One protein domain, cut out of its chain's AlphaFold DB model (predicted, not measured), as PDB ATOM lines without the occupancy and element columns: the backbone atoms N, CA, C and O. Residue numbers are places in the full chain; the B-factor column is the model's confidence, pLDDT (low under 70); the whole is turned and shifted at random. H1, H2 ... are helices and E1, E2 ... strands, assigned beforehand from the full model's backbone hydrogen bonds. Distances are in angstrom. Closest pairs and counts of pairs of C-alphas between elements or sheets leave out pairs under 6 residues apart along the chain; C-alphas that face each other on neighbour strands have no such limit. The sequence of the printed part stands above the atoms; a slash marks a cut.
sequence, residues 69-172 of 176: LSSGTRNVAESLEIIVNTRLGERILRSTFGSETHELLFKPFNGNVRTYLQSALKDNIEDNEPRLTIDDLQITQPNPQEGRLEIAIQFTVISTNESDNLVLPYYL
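This is residues 69 to 172 of the 176 residues of the protein "GPW_gp25 domain-containing protein" of Cytophagales bacterium (UniProt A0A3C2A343). A twisted sheet of three strands has helices H1 and H3 packed over one face, two layers with the other face bare. H1 and H3 meet at a steep tilt, and short H2 sits beside both, after a long loop, residues 86 to 100. The printed part has 104 residues, in the order E1 H1 H2 H3 E2 E3 E4; the sheet order is E2 - E3 - E4, antiparallel, and the class is mixed. It is compact, with a radius of gyration of the C-alphas of 13.8 A and spans of 40 by 31 by 25 A.

E2, residues 132 to 140, E3, residues 148 to 157, and E4, residues 162 to 171, form a meander, each strand the antiparallel neighbour of the one before. In the hairpin E2 and E3, N 138 and O 152 are 2.9 A apart, within hydrogen-bond range; in the hairpin E3 and E4, N 153 and O 166 are 2.8 A apart. E2 bends by 62 degrees at residue 135. H3, residues 111 to 128, is on the sheet at a height of 9.2 A, along the strands; its closest C-alphas to E2 are Gln 118 and Leu 137, 6.6 A. H1, residues 72 to 85, is on the sheet at a height of 7.9 A, slantwise to the strands, at 38 degrees to E3 on the local plane. With residues 80 to 84 alone it touches residues 121 to 128 of H3, at a steep tilt of 52 degrees, opposite ways; the closest C-alphas are Ile 83 and Ile 125, 7.0 A. H2, residues 101 to 105, only grazes the sheet and touches H3, closest at the C-alphas of Thr 101 and Leu 117, 6.8 A. In H1, H2 and H3 every O i to N i+4 pair is within hydrogen-bond range. E1, residues 69 to 71, pairs with no named strand.

E1 starts at C-alpha 69, (-10.098, -20.781, -12.225). H1 is 20.6 A long and H3 25.9 A; E2, E3 and E4 measure 22.3, 28.3 and 29.7 A. E4 ends at C-alpha 171, (-33.306, -3.342, -11.766).

The C-alphas of Gln 145 and Ser 159, the two farthest apart, are 41.3 A apart. The printed part has no cut, and the link from H1 to H2 is long. No printed residue is under 70 in pLDDT.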
ATOM      1  N   LEU A  69      -9.617 -20.340 -10.923       92.69
ATOM      2  CA  LEU A  69     -10.098 -20.781 -12.225       92.69
ATOM      3  C   LEU A  69     -11.520 -21.341 -12.123       92.69
ATOM      4  O   LEU A  69     -11.954 -21.817 -11.073       92.69
ATOM      5  N   SER A  70     -12.241 -21.253 -13.232       92.94
ATOM      6  CA  SER A  70     -13.567 -21.822 -13.445       92.94
ATOM      7  C   SER A  70     -13.499 -22.747 -14.656       92.94
ATOM      8  O   SER A  70     -12.883 -22.390 -15.664       92.94
ATOM      9  N   SER A  71     -14.097 -23.931 -14.544       91.75
ATOM     10  CA  SER A  71     -14.053 -25.003 -15.543       91.75
ATOM     11  C   SER A  71     -15.455 -25.509 -15.886       91.75
ATOM     12  O   SER A  71     -16.425 -25.241 -15.165       91.75
ATOM     13  N   GLY A  72     -15.561 -26.230 -17.003       90.12
ATOM     14  CA  GLY A  72     -16.794 -26.892 -17.426       90.12
ATOM     15  C   GLY A  72     -17.985 -25.947 -17.635       90.12
ATOM     16  O   GLY A  72     -17.836 -24.797 -18.053       90.12
ATOM     17  N   THR A  73     -19.183 -26.432 -17.306       90.88
ATOM     18  CA  THR A  73     -20.466 -25.719 -17.469       90.88
ATOM     19  C   THR A  73     -20.506 -24.389 -16.710       90.88
ATOM     20  O   THR A  73     -21.040 -23.395 -17.202       90.88
ATOM     21  N   ARG A  74     -19.823 -24.309 -15.561       91.62
ATOM     22  CA  ARG A  74     -19.691 -23.063 -14.799       91.62
ATOM     23  C   ARG A  74     -18.956 -21.973 -15.581       91.62
ATOM     24  O   ARG A  74     -19.367 -20.817 -15.539       91.62
ATOM     25  N   ASN A  75     -17.886 -22.327 -16.297       93.31
ATOM     26  CA  ASN A  75     -17.140 -21.372 -17.118       93.31
ATOM     27  C   ASN A  75     -18.016 -20.785 -18.234       93.31
ATOM     28  O   ASN A  75     -17.902 -19.603 -18.555       93.31
ATOM     29  N   VAL A  76     -18.910 -21.601 -18.795       93.69
ATOM     30  CA  VAL A  76     -19.863 -21.180 -19.827       93.69
ATOM     31  C   VAL A  76     -20.904 -20.216 -19.252       93.69
ATOM     32  O   VAL A  76     -21.116 -19.149 -19.824       93.69
ATOM     33  N   ALA A  77     -21.485 -20.531 -18.090       94.38
ATOM     34  CA  ALA A  77     -22.429 -19.644 -17.404       94.38
ATOM     35  C   ALA A  77     -21.798 -18.284 -17.041       94.38
ATOM     36  O   ALA A  77     -22.402 -17.234 -17.249       94.38
ATOM     37  N   GLU A  78     -20.553 -18.295 -16.561       95.25
ATOM     38  CA  GLU A  78     -19.783 -17.081 -16.269       95.25
ATOM     39  C   GLU A  78     -19.479 -16.270 -17.546       95.25
ATOM     40  O   GLU A  78     -19.523 -15.041 -17.526       95.25
ATOM     41  N   SER A  79     -19.226 -16.927 -18.685       94.75
ATOM     42  CA  SER A  79     -19.053 -16.245 -19.979       94.75
ATOM     43  C   SER A  79     -20.348 -15.582 -20.463       94.75
ATOM     44  O   SER A  79     -20.328 -14.423 -20.883       94.75
ATOM     45  N   LEU A  80     -21.486 -16.277 -20.337       95.00
ATOM     46  CA  LEU A  80     -22.811 -15.717 -20.620       95.00
ATOM     47  C   LEU A  80     -23.077 -14.466 -19.779       95.00
ATOM     48  O   LEU A  80     -23.494 -13.441 -20.317       95.00
ATOM     49  N   GLU A  81     -22.784 -14.516 -18.479       94.56
ATOM     50  CA  GLU A  81     -22.924 -13.361 -17.590       94.56
ATOM     51  C   GLU A  81     -22.100 -12.162 -18.087       94.56
ATOM     52  O   GLU A  81     -22.595 -11.032 -18.090       94.56
ATOM     53  N   ILE A  82     -20.874 -12.391 -18.566       94.94
ATOM     54  CA  ILE A  82     -20.030 -11.336 -19.139       94.94
ATOM     55  C   ILE A  82     -20.655 -10.773 -20.420       94.94
ATOM     56  O   ILE A  82     -20.708  -9.553 -20.572       94.94
ATOM     57  N   ILE A  83     -21.118 -11.619 -21.344       94.50
ATOM     58  CA  ILE A  83     -21.695 -11.180 -22.627       94.50
ATOM     59  C   ILE A  83     -22.930 -10.307 -22.396       94.50
ATOM     60  O   ILE A  83     -23.022  -9.220 -22.963       94.50
ATOM     61  N   VAL A  84     -23.852 -10.743 -21.534       93.12
ATOM     62  CA  VAL A  84     -25.098 -10.006 -21.284       93.12
ATOM     63  C   VAL A  84     -24.817  -8.694 -20.538       93.12
ATOM     64  O   VAL A  84     -25.392  -7.664 -20.884       93.12
ATOM     65  N   ASN A  85     -23.902  -8.683 -19.563       91.88
ATOM     66  CA  ASN A  85     -23.606  -7.469 -18.793       91.88
ATOM     67  C   ASN A  85     -22.711  -6.454 -19.520       91.88
ATOM     68  O   ASN A  85     -22.682  -5.288 -19.134       91.88
ATOM     69  N   THR A  86     -21.975  -6.864 -20.551       92.94
ATOM     70  CA  THR A  86     -21.120  -5.950 -21.323       92.94
ATOM     71  C   THR A  86     -21.961  -5.229 -22.371       92.94
ATOM     72  O   THR A  86     -22.732  -5.865 -23.088       92.94
ATOM     73  N   ARG A  87     -21.810  -3.910 -22.512       92.19
ATOM     74  CA  ARG A  87     -22.495  -3.168 -23.582       92.19
ATOM     75  C   ARG A  87     -21.762  -3.342 -24.907       92.19
ATOM     76  O   ARG A  87     -20.530  -3.427 -24.939       92.19
ATOM     77  N   LEU A  88     -22.512  -3.336 -26.009       91.44
ATOM     78  CA  LEU A  88     -21.913  -3.321 -27.342       91.44
ATOM     79  C   LEU A  88     -20.920  -2.156 -27.484       91.44
ATOM     80  O   LEU A  88     -21.200  -1.020 -27.105       91.44
ATOM     81  N   GLY A  89     -19.738  -2.447 -28.026       90.50
ATOM     82  CA  GLY A  89     -18.689  -1.449 -28.238       90.50
ATOM     83  C   GLY A  89     -17.799  -1.128 -27.029       90.50
ATOM     84  O   GLY A  89     -16.816  -0.414 -27.206       90.50
ATOM     85  N   GLU A  90     -18.053  -1.668 -25.830       93.75
ATOM     86  CA  GLU A  90     -17.186  -1.414 -24.658       93.75
ATOM     87  C   GLU A  90     -15.779  -1.999 -24.820       93.75
ATOM     88  O   GLU A  90     -14.793  -1.462 -24.307       93.75
ATOM     89  N   ARG A  91     -15.655  -3.106 -25.556       92.81
ATOM     90  CA  ARG A  91     -14.364  -3.744 -25.806       92.81
ATOM     91  C   ARG A  91     -13.654  -3.097 -26.994       92.81
ATOM     92  O   ARG A  91     -14.061  -3.262 -28.138       92.81
ATOM     93  N   ILE A  92     -12.505  -2.474 -26.713       92.94
ATOM     94  CA  ILE A  92     -11.686  -1.658 -27.640       92.94
ATOM     95  C   ILE A  92     -11.435  -2.319 -29.011       92.94
ATOM     96  O   ILE A  92     -11.408  -1.631 -30.024       92.94
ATOM     97  N   LEU A  93     -11.250  -3.643 -29.058       94.75
ATOM     98  CA  LEU A  93     -10.967  -4.391 -30.295       94.75
ATOM     99  C   LEU A  93     -12.058  -5.406 -30.663       94.75
ATOM    100  O   LEU A  93     -11.855  -6.244 -31.538       94.75
ATOM    101  N   ARG A  94     -13.202  -5.374 -29.976       93.62
ATOM    102  CA  ARG A  94     -14.333  -6.278 -30.219       93.62
ATOM    103  C   ARG A  94     -15.631  -5.488 -30.113       93.62
ATOM    104  O   ARG A  94     -16.353  -5.604 -29.131       93.62
ATOM    105  N   SER A  95     -15.913  -4.681 -31.132       91.00
ATOM    106  CA  SER A  95     -17.107  -3.831 -31.164       91.00
ATOM    107  C   SER A  95     -18.418  -4.625 -31.173       91.00
ATOM    108  O   SER A  95     -19.417  -4.136 -30.663       91.00
ATOM    109  N   THR A  96     -18.403  -5.845 -31.717       91.56
ATOM    110  CA  THR A  96     -19.554  -6.765 -31.770       91.56
ATOM    111  C   THR A  96     -19.752  -7.575 -30.486       91.56
ATOM    112  O   THR A  96     -20.682  -8.367 -30.399       91.56
ATOM    113  N   PHE A  97     -18.864  -7.438 -29.497       93.94
ATOM    114  CA  PHE A  97     -18.984  -8.166 -28.238       93.94
ATOM    115  C   PHE A  97     -19.879  -7.400 -27.264       93.94
ATOM    116  O   PHE A  97     -19.655  -6.210 -27.034       93.94
ATOM    117  N   GLY A  98     -20.807  -8.114 -26.629       92.56
ATOM    118  CA  GLY A  98     -21.704  -7.588 -25.603       92.56
ATOM    119  C   GLY A  98     -23.168  -7.750 -25.993       92.56
ATOM    120  O   GLY A  98     -23.501  -8.553 -26.860       92.56
ATOM    121  N   SER A  99     -24.036  -6.970 -25.357       91.50
ATOM    122  CA  SER A  99     -25.462  -6.929 -25.657       91.50
ATOM    123  C   SER A  99     -26.030  -5.508 -25.588       91.50
ATOM    124  O   SER A  99     -25.497  -4.619 -24.918       91.50
ATOM    125  N   GLU A 100     -27.158  -5.296 -26.267       87.44
ATOM    126  CA  GLU A 100     -27.934  -4.045 -26.213       87.44
ATOM    127  C   GLU A 100     -28.893  -3.994 -25.013       87.44
ATOM    128  O   GLU A 100     -29.718  -3.082 -24.904       87.44
ATOM    129  N   THR A 101     -28.807  -4.955 -24.084       85.75
ATOM    130  CA  THR A 101     -29.724  -5.062 -22.940       85.75
ATOM    131  C   THR A 101     -29.793  -3.760 -22.156       85.75
ATOM    132  O   THR A 101     -30.882  -3.284 -21.851       85.75
ATOM    133  N   HIS A 102     -28.648  -3.119 -21.923       82.88
ATOM    134  CA  HIS A 102     -28.573  -1.850 -21.203       82.88
ATOM    135  C   HIS A 102     -29.370  -0.710 -21.849       82.88
ATOM    136  O   HIS A 102     -29.956   0.088 -21.128       82.88
ATOM    137  N   GLU A 103     -29.421  -0.616 -23.176       82.00
ATOM    138  CA  GLU A 103     -30.164   0.450 -23.862       82.00
ATOM    139  C   GLU A 103     -31.674   0.201 -23.833       82.00
ATOM    140  O   GLU A 103     -32.481   1.132 -23.765       82.00
ATOM    141  N   LEU A 104     -32.058  -1.072 -23.886       80.50
ATOM    142  CA  LEU A 104     -33.449  -1.501 -23.933       80.50
ATOM    143  C   LEU A 104     -34.105  -1.518 -22.550       80.50
ATOM    144  O   LEU A 104     -35.318  -1.326 -22.478       80.50
ATOM    145  N   LEU A 105     -33.327  -1.657 -21.469       74.88
ATOM    146  CA  LEU A 105     -33.825  -1.565 -20.092       74.88
ATOM    147  C   LEU A 105     -34.515  -0.223 -19.809       74.88
ATOM    148  O   LEU A 105     -35.521  -0.195 -19.119       74.88
ATOM    149  N   PHE A 106     -34.046   0.888 -20.379       72.12
ATOM    150  CA  PHE A 106     -34.659   2.203 -20.137       72.12
ATOM    151  C   PHE A 106     -35.919   2.472 -20.972       72.12
ATOM    152  O   PHE A 106     -36.567   3.507 -20.801       72.12
ATOM    153  N   LYS A 107     -36.270   1.582 -21.906       80.75
ATOM    154  CA  LYS A 107     -37.466   1.734 -22.740       80.75
ATOM    155  C   LYS A 107     -38.692   1.157 -22.022       80.75
ATOM    156  O   LYS A 107     -38.560   0.203 -21.260       80.75
ATOM    157  N   PRO A 108     -39.906   1.677 -22.288       81.06
ATOM    158  CA  PRO A 108     -41.123   1.090 -21.739       81.06
ATOM    159  C   PRO A 108     -41.231  -0.384 -22.149       81.06
ATOM    160  O   PRO A 108     -41.148  -0.718 -23.338       81.06
ATOM    161  N   PHE A 109     -41.404  -1.260 -21.157       82.38
ATOM    162  CA  PHE A 109     -41.431  -2.702 -21.365       82.38
ATOM    163  C   PHE A 109     -42.739  -3.125 -22.046       82.38
ATOM    164  O   PHE A 109     -43.772  -3.334 -21.413       82.38
ATOM    165  N   ASN A 110     -42.680  -3.234 -23.371       85.44
ATOM    166  CA  ASN A 110     -43.788  -3.628 -24.236       85.44
ATOM    167  C   ASN A 110     -43.485  -4.982 -24.892       85.44
ATOM    168  O   ASN A 110     -42.320  -5.343 -25.062       85.44
ATOM    169  N   GLY A 111     -44.514  -5.694 -25.367       88.44
ATOM    170  CA  GLY A 111     -44.338  -6.981 -26.061       88.44
ATOM    171  C   GLY A 111     -43.341  -6.922 -27.228       88.44
ATOM    172  O   GLY A 111     -42.501  -7.803 -27.360       88.44
ATOM    173  N   ASN A 112     -43.350  -5.837 -28.007       91.06
ATOM    174  CA  ASN A 112     -42.402  -5.646 -29.111       91.06
ATOM    175  C   ASN A 112     -40.948  -5.496 -28.630       91.06
ATOM    176  O   ASN A 112     -40.044  -6.063 -29.235       91.06
ATOM    177  N   VAL A 113     -40.724  -4.744 -27.542       89.56
ATOM    178  CA  VAL A 113     -39.387  -4.554 -26.951       89.56
ATOM    179  C   VAL A 113     -38.882  -5.874 -26.382       89.56
ATOM    180  O   VAL A 113     -37.722  -6.211 -26.588       89.56
ATOM    181  N   ARG A 114     -39.763  -6.651 -25.738       90.81
ATOM    182  CA  ARG A 114     -39.446  -7.997 -25.255       90.81
ATOM    183  C   ARG A 114     -38.980  -8.902 -26.396       90.81
ATOM    184  O   ARG A 114     -37.892  -9.453 -26.294       90.81
ATOM    185  N   THR A 115     -39.757  -9.026 -27.472       92.56
ATOM    186  CA  THR A 115     -39.397  -9.889 -28.611       92.56
ATOM    187  C   THR A 115     -38.092  -9.446 -29.270       92.56
ATOM    188  O   THR A 115     -37.252 -10.281 -29.597       92.56
ATOM    189  N   TYR A 116     -37.897  -8.134 -29.435       92.50
ATOM    190  CA  TYR A 116     -36.654  -7.590 -29.979       92.50
ATOM    191  C   TYR A 116     -35.452  -7.921 -29.090       92.50
ATOM    192  O   TYR A 116     -34.457  -8.443 -29.580       92.50
ATOM    193  N   LEU A 117     -35.572  -7.692 -27.780       91.81
ATOM    194  CA  LEU A 117     -34.522  -7.992 -26.809       91.81
ATOM    195  C   LEU A 117     -34.194  -9.492 -26.776       91.81
ATOM    196  O   LEU A 117     -33.023  -9.848 -26.710       91.81
ATOM    197  N   GLN A 118     -35.204 -10.363 -26.863       93.38
ATOM    198  CA  GLN A 118     -35.006 -11.813 -26.942       93.38
ATOM    199  C   GLN A 118     -34.204 -12.216 -28.188       93.38
ATOM    200  O   GLN A 118     -33.250 -12.979 -28.063       93.38
ATOM    201  N   SER A 119     -34.557 -11.686 -29.366       93.44
ATOM    202  CA  SER A 119     -33.822 -11.957 -30.612       93.44
ATOM    203  C   SER A 119     -32.392 -11.430 -30.540       93.44
ATOM    204  O   SER A 119     -31.454 -12.178 -30.775       93.44
ATOM    205  N   ALA A 120     -32.218 -10.170 -30.134       92.81
ATOM    206  CA  ALA A 120     -30.905  -9.541 -30.063       92.81
ATOM    207  C   ALA A 120     -29.980 -10.256 -29.069       92.81
ATOM    208  O   ALA A 120     -28.793 -10.418 -29.333       92.81
ATOM    209  N   LEU A 121     -30.499 -10.697 -27.919       94.12
ATOM    210  CA  LEU A 121     -29.708 -11.476 -26.964       94.12
ATOM    211  C   LEU A 121     -29.304 -12.831 -27.520       94.12
ATOM    212  O   LEU A 121     -28.159 -13.233 -27.338       94.12
ATOM    213  N   LYS A 122     -30.228 -13.513 -28.195       94.75
ATOM    214  CA  LYS A 122     -29.944 -14.796 -28.824       94.75
ATOM    215  C   LYS A 122     -28.815 -14.666 -29.849       94.75
ATOM    216  O   LYS A 122     -27.828 -15.381 -29.726       94.75
ATOM    217  N   ASP A 123     -28.918 -13.700 -30.760       93.62
ATOM    218  CA  ASP A 123     -27.914 -13.457 -31.802       93.62
ATOM    219  C   ASP A 123     -26.541 -13.122 -31.183       93.62
ATOM    220  O   ASP A 123     -25.527 -13.735 -31.512       93.62
ATOM    221  N   ASN A 124     -26.508 -12.215 -30.197       93.88
ATOM    222  CA  ASN A 124     -25.269 -11.837 -29.512       93.88
ATOM    223  C   ASN A 124     -24.606 -13.012 -28.775       93.88
ATOM    224  O   ASN A 124     -23.377 -13.086 -28.719       93.88
ATOM    225  N   ILE A 125     -25.393 -13.906 -28.172       95.06
ATOM    226  CA  ILE A 125     -24.868 -15.082 -27.473       95.06
ATOM    227  C   ILE A 125     -24.312 -16.091 -28.481       95.06
ATOM    228  O   ILE A 125     -23.184 -16.548 -28.301       95.06
ATOM    229  N   GLU A 126     -25.052 -16.401 -29.547       94.06
ATOM    230  CA  GLU A 126     -24.626 -17.354 -30.581       94.06
ATOM    231  C   GLU A 126     -23.334 -16.898 -31.286       94.06
ATOM    232  O   GLU A 126     -22.435 -17.711 -31.514       94.06
ATOM    233  N   ASP A 127     -23.183 -15.596 -31.544       93.75
ATOM    234  CA  ASP A 127     -21.988 -15.028 -32.182       93.75
ATOM    235  C   ASP A 127     -20.745 -15.043 -31.277       93.75
ATOM    236  O   ASP A 127     -19.609 -15.152 -31.756       93.75
ATOM    237  N   ASN A 128     -20.931 -14.888 -29.963       94.25
ATOM    238  CA  ASN A 128     -19.821 -14.720 -29.023       94.25
ATOM    239  C   ASN A 128     -19.448 -16.004 -28.267       94.25
ATOM    240  O   ASN A 128     -18.292 -16.120 -27.850       94.25
ATOM    241  N   GLU A 129     -20.372 -16.955 -28.108       94.56
ATOM    242  CA  GLU A 129     -20.189 -18.172 -27.311       94.56
ATOM    243  C   GLU A 129     -20.626 -19.438 -28.082       94.56
ATOM    244  O   GLU A 129     -21.690 -20.000 -27.830       94.56
ATOM    245  N   PRO A 130     -19.784 -19.968 -28.989       93.12
ATOM    246  CA  PRO A 130     -20.138 -21.105 -29.846       93.12
ATOM    247  C   PRO A 130     -20.173 -22.463 -29.121       93.12
ATOM    248  O   PRO A 130     -20.423 -23.490 -29.746       93.12
ATOM    249  N   ARG A 131     -19.843 -22.509 -27.822       93.50
ATOM    250  CA  ARG A 131     -19.782 -23.754 -27.031       93.50
ATOM    251  C   ARG A 131     -21.156 -24.223 -26.539       93.50
ATOM    252  O   ARG A 131     -21.269 -25.359 -26.073       93.50
ATOM    253  N   LEU A 132     -22.176 -23.373 -26.620       94.25
ATOM    254  CA  LEU A 132     -23.524 -23.641 -26.123       94.25
ATOM    255  C   LEU A 132     -24.570 -23.489 -27.224       94.25
ATOM    256  O   LEU A 132     -24.356 -22.791 -28.211       94.25
ATOM    257  N   THR A 133     -25.726 -24.094 -26.987       95.50
ATOM    258  CA  THR A 133     -26.954 -23.873 -27.750       95.50
ATOM    259  C   THR A 133     -28.017 -23.334 -26.802       95.50
ATOM    260  O   THR A 133     -28.164 -23.845 -25.692       95.50
ATOM    261  N   ILE A 134     -28.755 -22.305 -27.222       96.56
ATOM    262  CA  ILE A 134     -29.863 -21.752 -26.434       96.56
ATOM    263  C   ILE A 134     -31.122 -22.582 -26.697       96.56
ATOM    264  O   ILE A 134     -31.597 -22.643 -27.834       96.56
ATOM    265  N   ASP A 135     -31.678 -23.168 -25.639       95.50
ATOM    266  CA  ASP A 135     -32.908 -23.959 -25.697       95.50
ATOM    267  C   ASP A 135     -34.145 -23.066 -25.552       95.50
ATOM    268  O   ASP A 135     -35.095 -23.166 -26.331       95.50
ATOM    269  N   ASP A 136     -34.116 -22.153 -24.579       95.56
ATOM    270  CA  ASP A 136     -35.183 -21.183 -24.340       95.56
ATOM    271  C   ASP A 136     -34.629 -19.893 -23.723       95.56
ATOM    272  O   ASP A 136     -33.707 -19.913 -22.904       95.56
ATOM    273  N   LEU A 137     -35.209 -18.754 -24.100       95.50
ATOM    274  CA  LEU A 137     -34.838 -17.444 -23.572       95.50
ATOM    275  C   LEU A 137     -36.101 -16.673 -23.207       95.50
ATOM    276  O   LEU A 137     -36.841 -16.186 -24.067       95.50
ATOM    277  N   GLN A 138     -36.333 -16.521 -21.907       93.69
ATOM    278  CA  GLN A 138     -37.519 -15.875 -21.363       93.69
ATOM    279  C   GLN A 138     -37.156 -14.590 -20.642       93.69
ATOM    280  O   GLN A 138     -36.293 -14.555 -19.772       93.69
ATOM    281  N   ILE A 139     -37.871 -13.525 -20.989       91.88
ATOM    282  CA  ILE A 139     -37.737 -12.227 -20.337       91.88
ATOM    283  C   ILE A 139     -39.062 -11.921 -19.663       91.88
ATOM    284  O   ILE A 139     -40.092 -11.793 -20.331       91.88
ATOM    285  N   THR A 140     -39.044 -11.839 -18.340       89.75
ATOM    286  CA  THR A 140     -40.247 -11.650 -17.534       89.75
ATOM    287  C   THR A 140     -40.088 -10.471 -16.592       89.75
ATOM    288  O   THR A 140     -38.984 -10.098 -16.207       89.75
ATOM    289  N   GLN A 141     -41.213  -9.858 -16.241       86.44
ATOM    290  CA  GLN A 141     -41.282  -8.809 -15.234       86.44
ATOM    291  C   GLN A 141     -42.216  -9.327 -14.131       86.44
ATOM    292  O   GLN A 141     -43.433  -9.192 -14.275       86.44
ATOM    293  N   PRO A 142     -41.688  -9.994 -13.083       81.94
ATOM    294  CA  PRO A 142     -42.517 -10.672 -12.085       81.94
ATOM    295  C   PRO A 142     -43.435  -9.700 -11.340       81.94
ATOM    296  O   PRO A 142     -44.606  -9.996 -11.116       81.94
ATOM    297  N   ASN A 143     -42.906  -8.520 -10.996       80.56
ATOM    298  CA  ASN A 143     -43.659  -7.442 -10.372       80.56
ATOM    299  C   ASN A 143     -43.393  -6.111 -11.102       80.56
ATOM    300  O   ASN A 143     -42.315  -5.532 -10.951       80.56
ATOM    301  N   PRO A 144     -44.367  -5.587 -11.869       73.88
ATOM    302  CA  PRO A 144     -44.228  -4.304 -12.557       73.88
ATOM    303  C   PRO A 144     -43.964  -3.114 -11.626       73.88
ATOM    304  O   PRO A 144     -43.392  -2.123 -12.066       73.88
ATOM    305  N   GLN A 145     -44.365  -3.201 -10.352       75.44
ATOM    306  CA  GLN A 145     -44.194  -2.123  -9.370       75.44
ATOM    307  C   GLN A 145     -42.766  -2.045  -8.810       75.44
ATOM    308  O   GLN A 145     -42.346  -0.986  -8.366       75.44
ATOM    309  N   GLU A 146     -42.022  -3.154  -8.831       75.56
ATOM    310  CA  GLU A 146     -40.644  -3.226  -8.313       75.56
ATOM    311  C   GLU A 146     -39.600  -2.765  -9.333       75.56
ATOM    312  O   GLU A 146     -38.413  -2.725  -9.022       75.56
ATOM    313  N   GLY A 147     -40.010  -2.488 -10.575       78.94
ATOM    314  CA  GLY A 147     -39.067  -2.139 -11.630       78.94
ATOM    315  C   GLY A 147     -38.059  -3.258 -11.929       78.94
ATOM    316  O   GLY A 147     -36.951  -2.981 -12.363       78.94
ATOM    317  N   ARG A 148     -38.396  -4.531 -11.693       85.06
ATOM    318  CA  ARG A 148     -37.453  -5.652 -11.827       85.06
ATOM    319  C   ARG A 148     -37.714  -6.476 -13.084       85.06
ATOM    320  O   ARG A 148     -38.804  -7.019 -13.245       85.06
ATOM    321  N   LEU A 149     -36.704  -6.607 -13.939       87.56
ATOM    322  CA  LEU A 149     -36.704  -7.474 -15.116       87.56
ATOM    323  C   LEU A 149     -35.864  -8.726 -14.838       87.56
ATOM    324  O   LEU A 149     -34.746  -8.632 -14.341       87.56
ATOM    325  N   GLU A 150     -36.381  -9.898 -15.177       91.00
ATOM    326  CA  GLU A 150     -35.662 -11.166 -15.088       91.00
ATOM    327  C   GLU A 150     -35.426 -11.729 -16.488       91.00
ATOM    328  O   GLU A 150     -36.370 -11.911 -17.261       91.00
ATOM    329  N   ILE A 151     -34.163 -12.022 -16.797       92.69
ATOM    330  CA  ILE A 151     -33.757 -12.709 -18.023       92.69
ATOM    331  C   ILE A 151     -33.352 -14.127 -17.632       92.69
ATOM    332  O   ILE A 151     -32.343 -14.314 -16.955       92.69
ATOM    333  N   ALA A 152     -34.151 -15.111 -18.028       95.38
ATOM    334  CA  ALA A 152     -33.882 -16.529 -17.835       95.38
ATOM    335  C   ALA A 152     -33.416 -17.144 -19.160       95.38
ATOM    336  O   ALA A 152     -34.117 -17.055 -20.170       95.38
ATOM    337  N   ILE A 153     -32.230 -17.745 -19.147       96.12
ATOM    338  CA  ILE A 153     -31.583 -18.362 -20.304       96.12
ATOM    339  C   ILE A 153     -31.384 -19.839 -19.980       96.12
ATOM    340  O   ILE A 153     -30.576 -20.180 -19.117       96.12
ATOM    341  N   GLN A 154     -32.106 -20.700 -20.688       96.69
ATOM    342  CA  GLN A 154     -31.899 -22.144 -20.674       96.69
ATOM    343  C   GLN A 154     -30.970 -22.499 -21.828       96.69
ATOM    344  O   GLN A 154     -31.225 -22.121 -22.976       96.69
ATOM    345  N   PHE A 155     -29.883 -23.195 -21.524       96.06
ATOM    346  CA  PHE A 155     -28.881 -23.554 -22.515       96.06
ATOM    347  C   PHE A 155     -28.339 -24.956 -22.275       96.06
ATOM    348  O   PHE A 155     -28.291 -25.442 -21.145       96.06
ATOM    349  N   THR A 156     -27.860 -25.563 -23.354       95.62
ATOM    350  CA  THR A 156     -27.170 -26.849 -23.331       95.62
ATOM    351  C   THR A 156     -25.752 -26.678 -23.858       95.62
ATOM    352  O   THR A 156     -25.532 -26.104 -24.928       95.62
ATOM    353  N   VAL A 157     -24.766 -27.175 -23.113       94.00
ATOM    354  CA  VAL A 157     -23.362 -27.185 -23.540       94.00
ATOM    355  C   VAL A 157     -23.153 -28.316 -24.544       94.00
ATOM    356  O   VAL A 157     -23.433 -29.475 -24.252       94.00
ATOM    357  N   ILE A 158     -22.629 -27.996 -25.730       91.88
ATOM    358  CA  ILE A 158     -22.585 -28.932 -26.868       91.88
ATOM    359  C   ILE A 158     -21.690 -30.147 -26.583       91.88
ATOM    360  O   ILE A 158     -21.988 -31.257 -27.017       91.88
ATOM    361  N   SER A 159     -20.579 -29.952 -25.868       88.62
ATOM    362  CA  SER A 159     -19.579 -31.000 -25.643       88.62
ATOM    363  C   SER A 159     -19.966 -31.993 -24.545       88.62
ATOM    364  O   SER A 159     -19.747 -33.191 -24.712       88.62
ATOM    365  N   THR A 160     -20.529 -31.513 -23.434       88.56
ATOM    366  CA  THR A 160     -20.960 -32.346 -22.299       88.56
ATOM    367  C   THR A 160     -22.415 -32.792 -22.412       88.56
ATOM    368  O   THR A 160     -22.809 -33.732 -21.726       88.56
ATOM    369  N   ASN A 161     -23.207 -32.158 -23.287       91.06
ATOM    370  CA  ASN A 161     -24.658 -32.333 -23.370       91.06
ATOM    371  C   ASN A 161     -25.346 -32.128 -22.003       91.06
ATOM    372  O   ASN A 161     -26.333 -32.787 -21.673       91.06
ATOM    373  N   GLU A 162     -24.785 -31.232 -21.192       90.94
ATOM    374  CA  GLU A 162     -25.357 -30.792 -19.924       90.94
ATOM    375  C   GLU A 162     -26.232 -29.566 -20.170       90.94
ATOM    376  O   GLU A 162     -25.783 -28.601 -20.794       90.94
ATOM    377  N   SER A 163     -27.467 -29.610 -19.673       92.69
ATOM    378  CA  SER A 163     -28.383 -28.476 -19.679       92.69
ATOM    379  C   SER A 163     -28.347 -27.743 -18.341       92.69
ATOM    380  O   SER A 163     -28.315 -28.362 -17.276       92.69
ATOM    381  N   ASP A 164     -28.360 -26.415 -18.398       94.06
ATOM    382  CA  ASP A 164     -28.377 -25.542 -17.226       94.06
ATOM    383  C   ASP A 164     -29.236 -24.293 -17.497       94.06
ATOM    384  O   ASP A 164     -29.634 -24.008 -18.631       94.06
ATOM    385  N   ASN A 165     -29.570 -23.556 -16.439       94.81
ATOM    386  CA  ASN A 165     -30.400 -22.362 -16.508       94.81
ATOM    387  C   ASN A 165     -29.778 -21.197 -15.733       94.81
ATOM    388  O   ASN A 165     -29.609 -21.251 -14.514       94.81
ATOM    389  N   LEU A 166     -29.535 -20.096 -16.439       94.62
ATOM    390  CA  LEU A 166     -28.991 -18.859 -15.891       94.62
ATOM    391  C   LEU A 166     -30.092 -17.800 -15.769       94.62
ATOM    392  O   LEU A 166     -30.734 -17.454 -16.758       94.62
ATOM    393  N   VAL A 167     -30.286 -17.250 -14.566       94.56
ATOM    394  CA  VAL A 167     -31.255 -16.168 -14.309       94.56
ATOM    395  C   VAL A 167     -30.524 -14.894 -13.906       94.56
ATOM    396  O   VAL A 167     -29.868 -14.852 -12.866       94.56
ATOM    397  N   LEU A 168     -30.675 -13.842 -14.711       91.19
ATOM    398  CA  LEU A 168     -30.055 -12.535 -14.500       91.19
ATOM    399  C   LEU A 168     -31.119 -11.493 -14.108       91.19
ATOM    400  O   LEU A 168     -31.988 -11.170 -14.928       91.19
ATOM    401  N   PRO A 169     -31.082 -10.966 -12.868       90.56
ATOM    402  CA  PRO A 169     -31.980  -9.905 -12.433       90.56
ATOM    403  C   PRO A 169     -31.438  -8.519 -12.810       90.56
ATOM    404  O   PRO A 169     -30.325  -8.155 -12.435       90.56
ATOM    405  N   TYR A 170     -32.264  -7.714 -13.470       86.88
ATOM    406  CA  TYR A 170     -32.001  -6.312 -13.775       86.88
ATOM    407  C   TYR A 170     -32.998  -5.415 -13.050       86.88
ATOM    408  O   TYR A 170     -34.201  -5.674 -13.049       86.88
ATOM    409  N   TYR A 171     -32.492  -4.341 -12.449       84.31
ATOM    410  CA  TYR A 171     -33.306  -3.342 -11.766       84.31
ATOM    411  C   TYR A 171     -33.390  -2.085 -12.627       84.31
ATOM    412  O   TYR A 171     -32.373  -1.541 -13.060       84.31
ATOM    413  N   LEU A 172     -34.613  -1.638 -12.877       74.75
ATOM    414  CA  LEU A 172     -34.912  -0.349 -13.472       74.75
ATOM    415  C   LEU A 172     -34.674   0.710 -12.391       74.75
ATOM    416  O   LEU A 172     -35.169   0.544 -11.275       74.75
TER     417      LEU A 172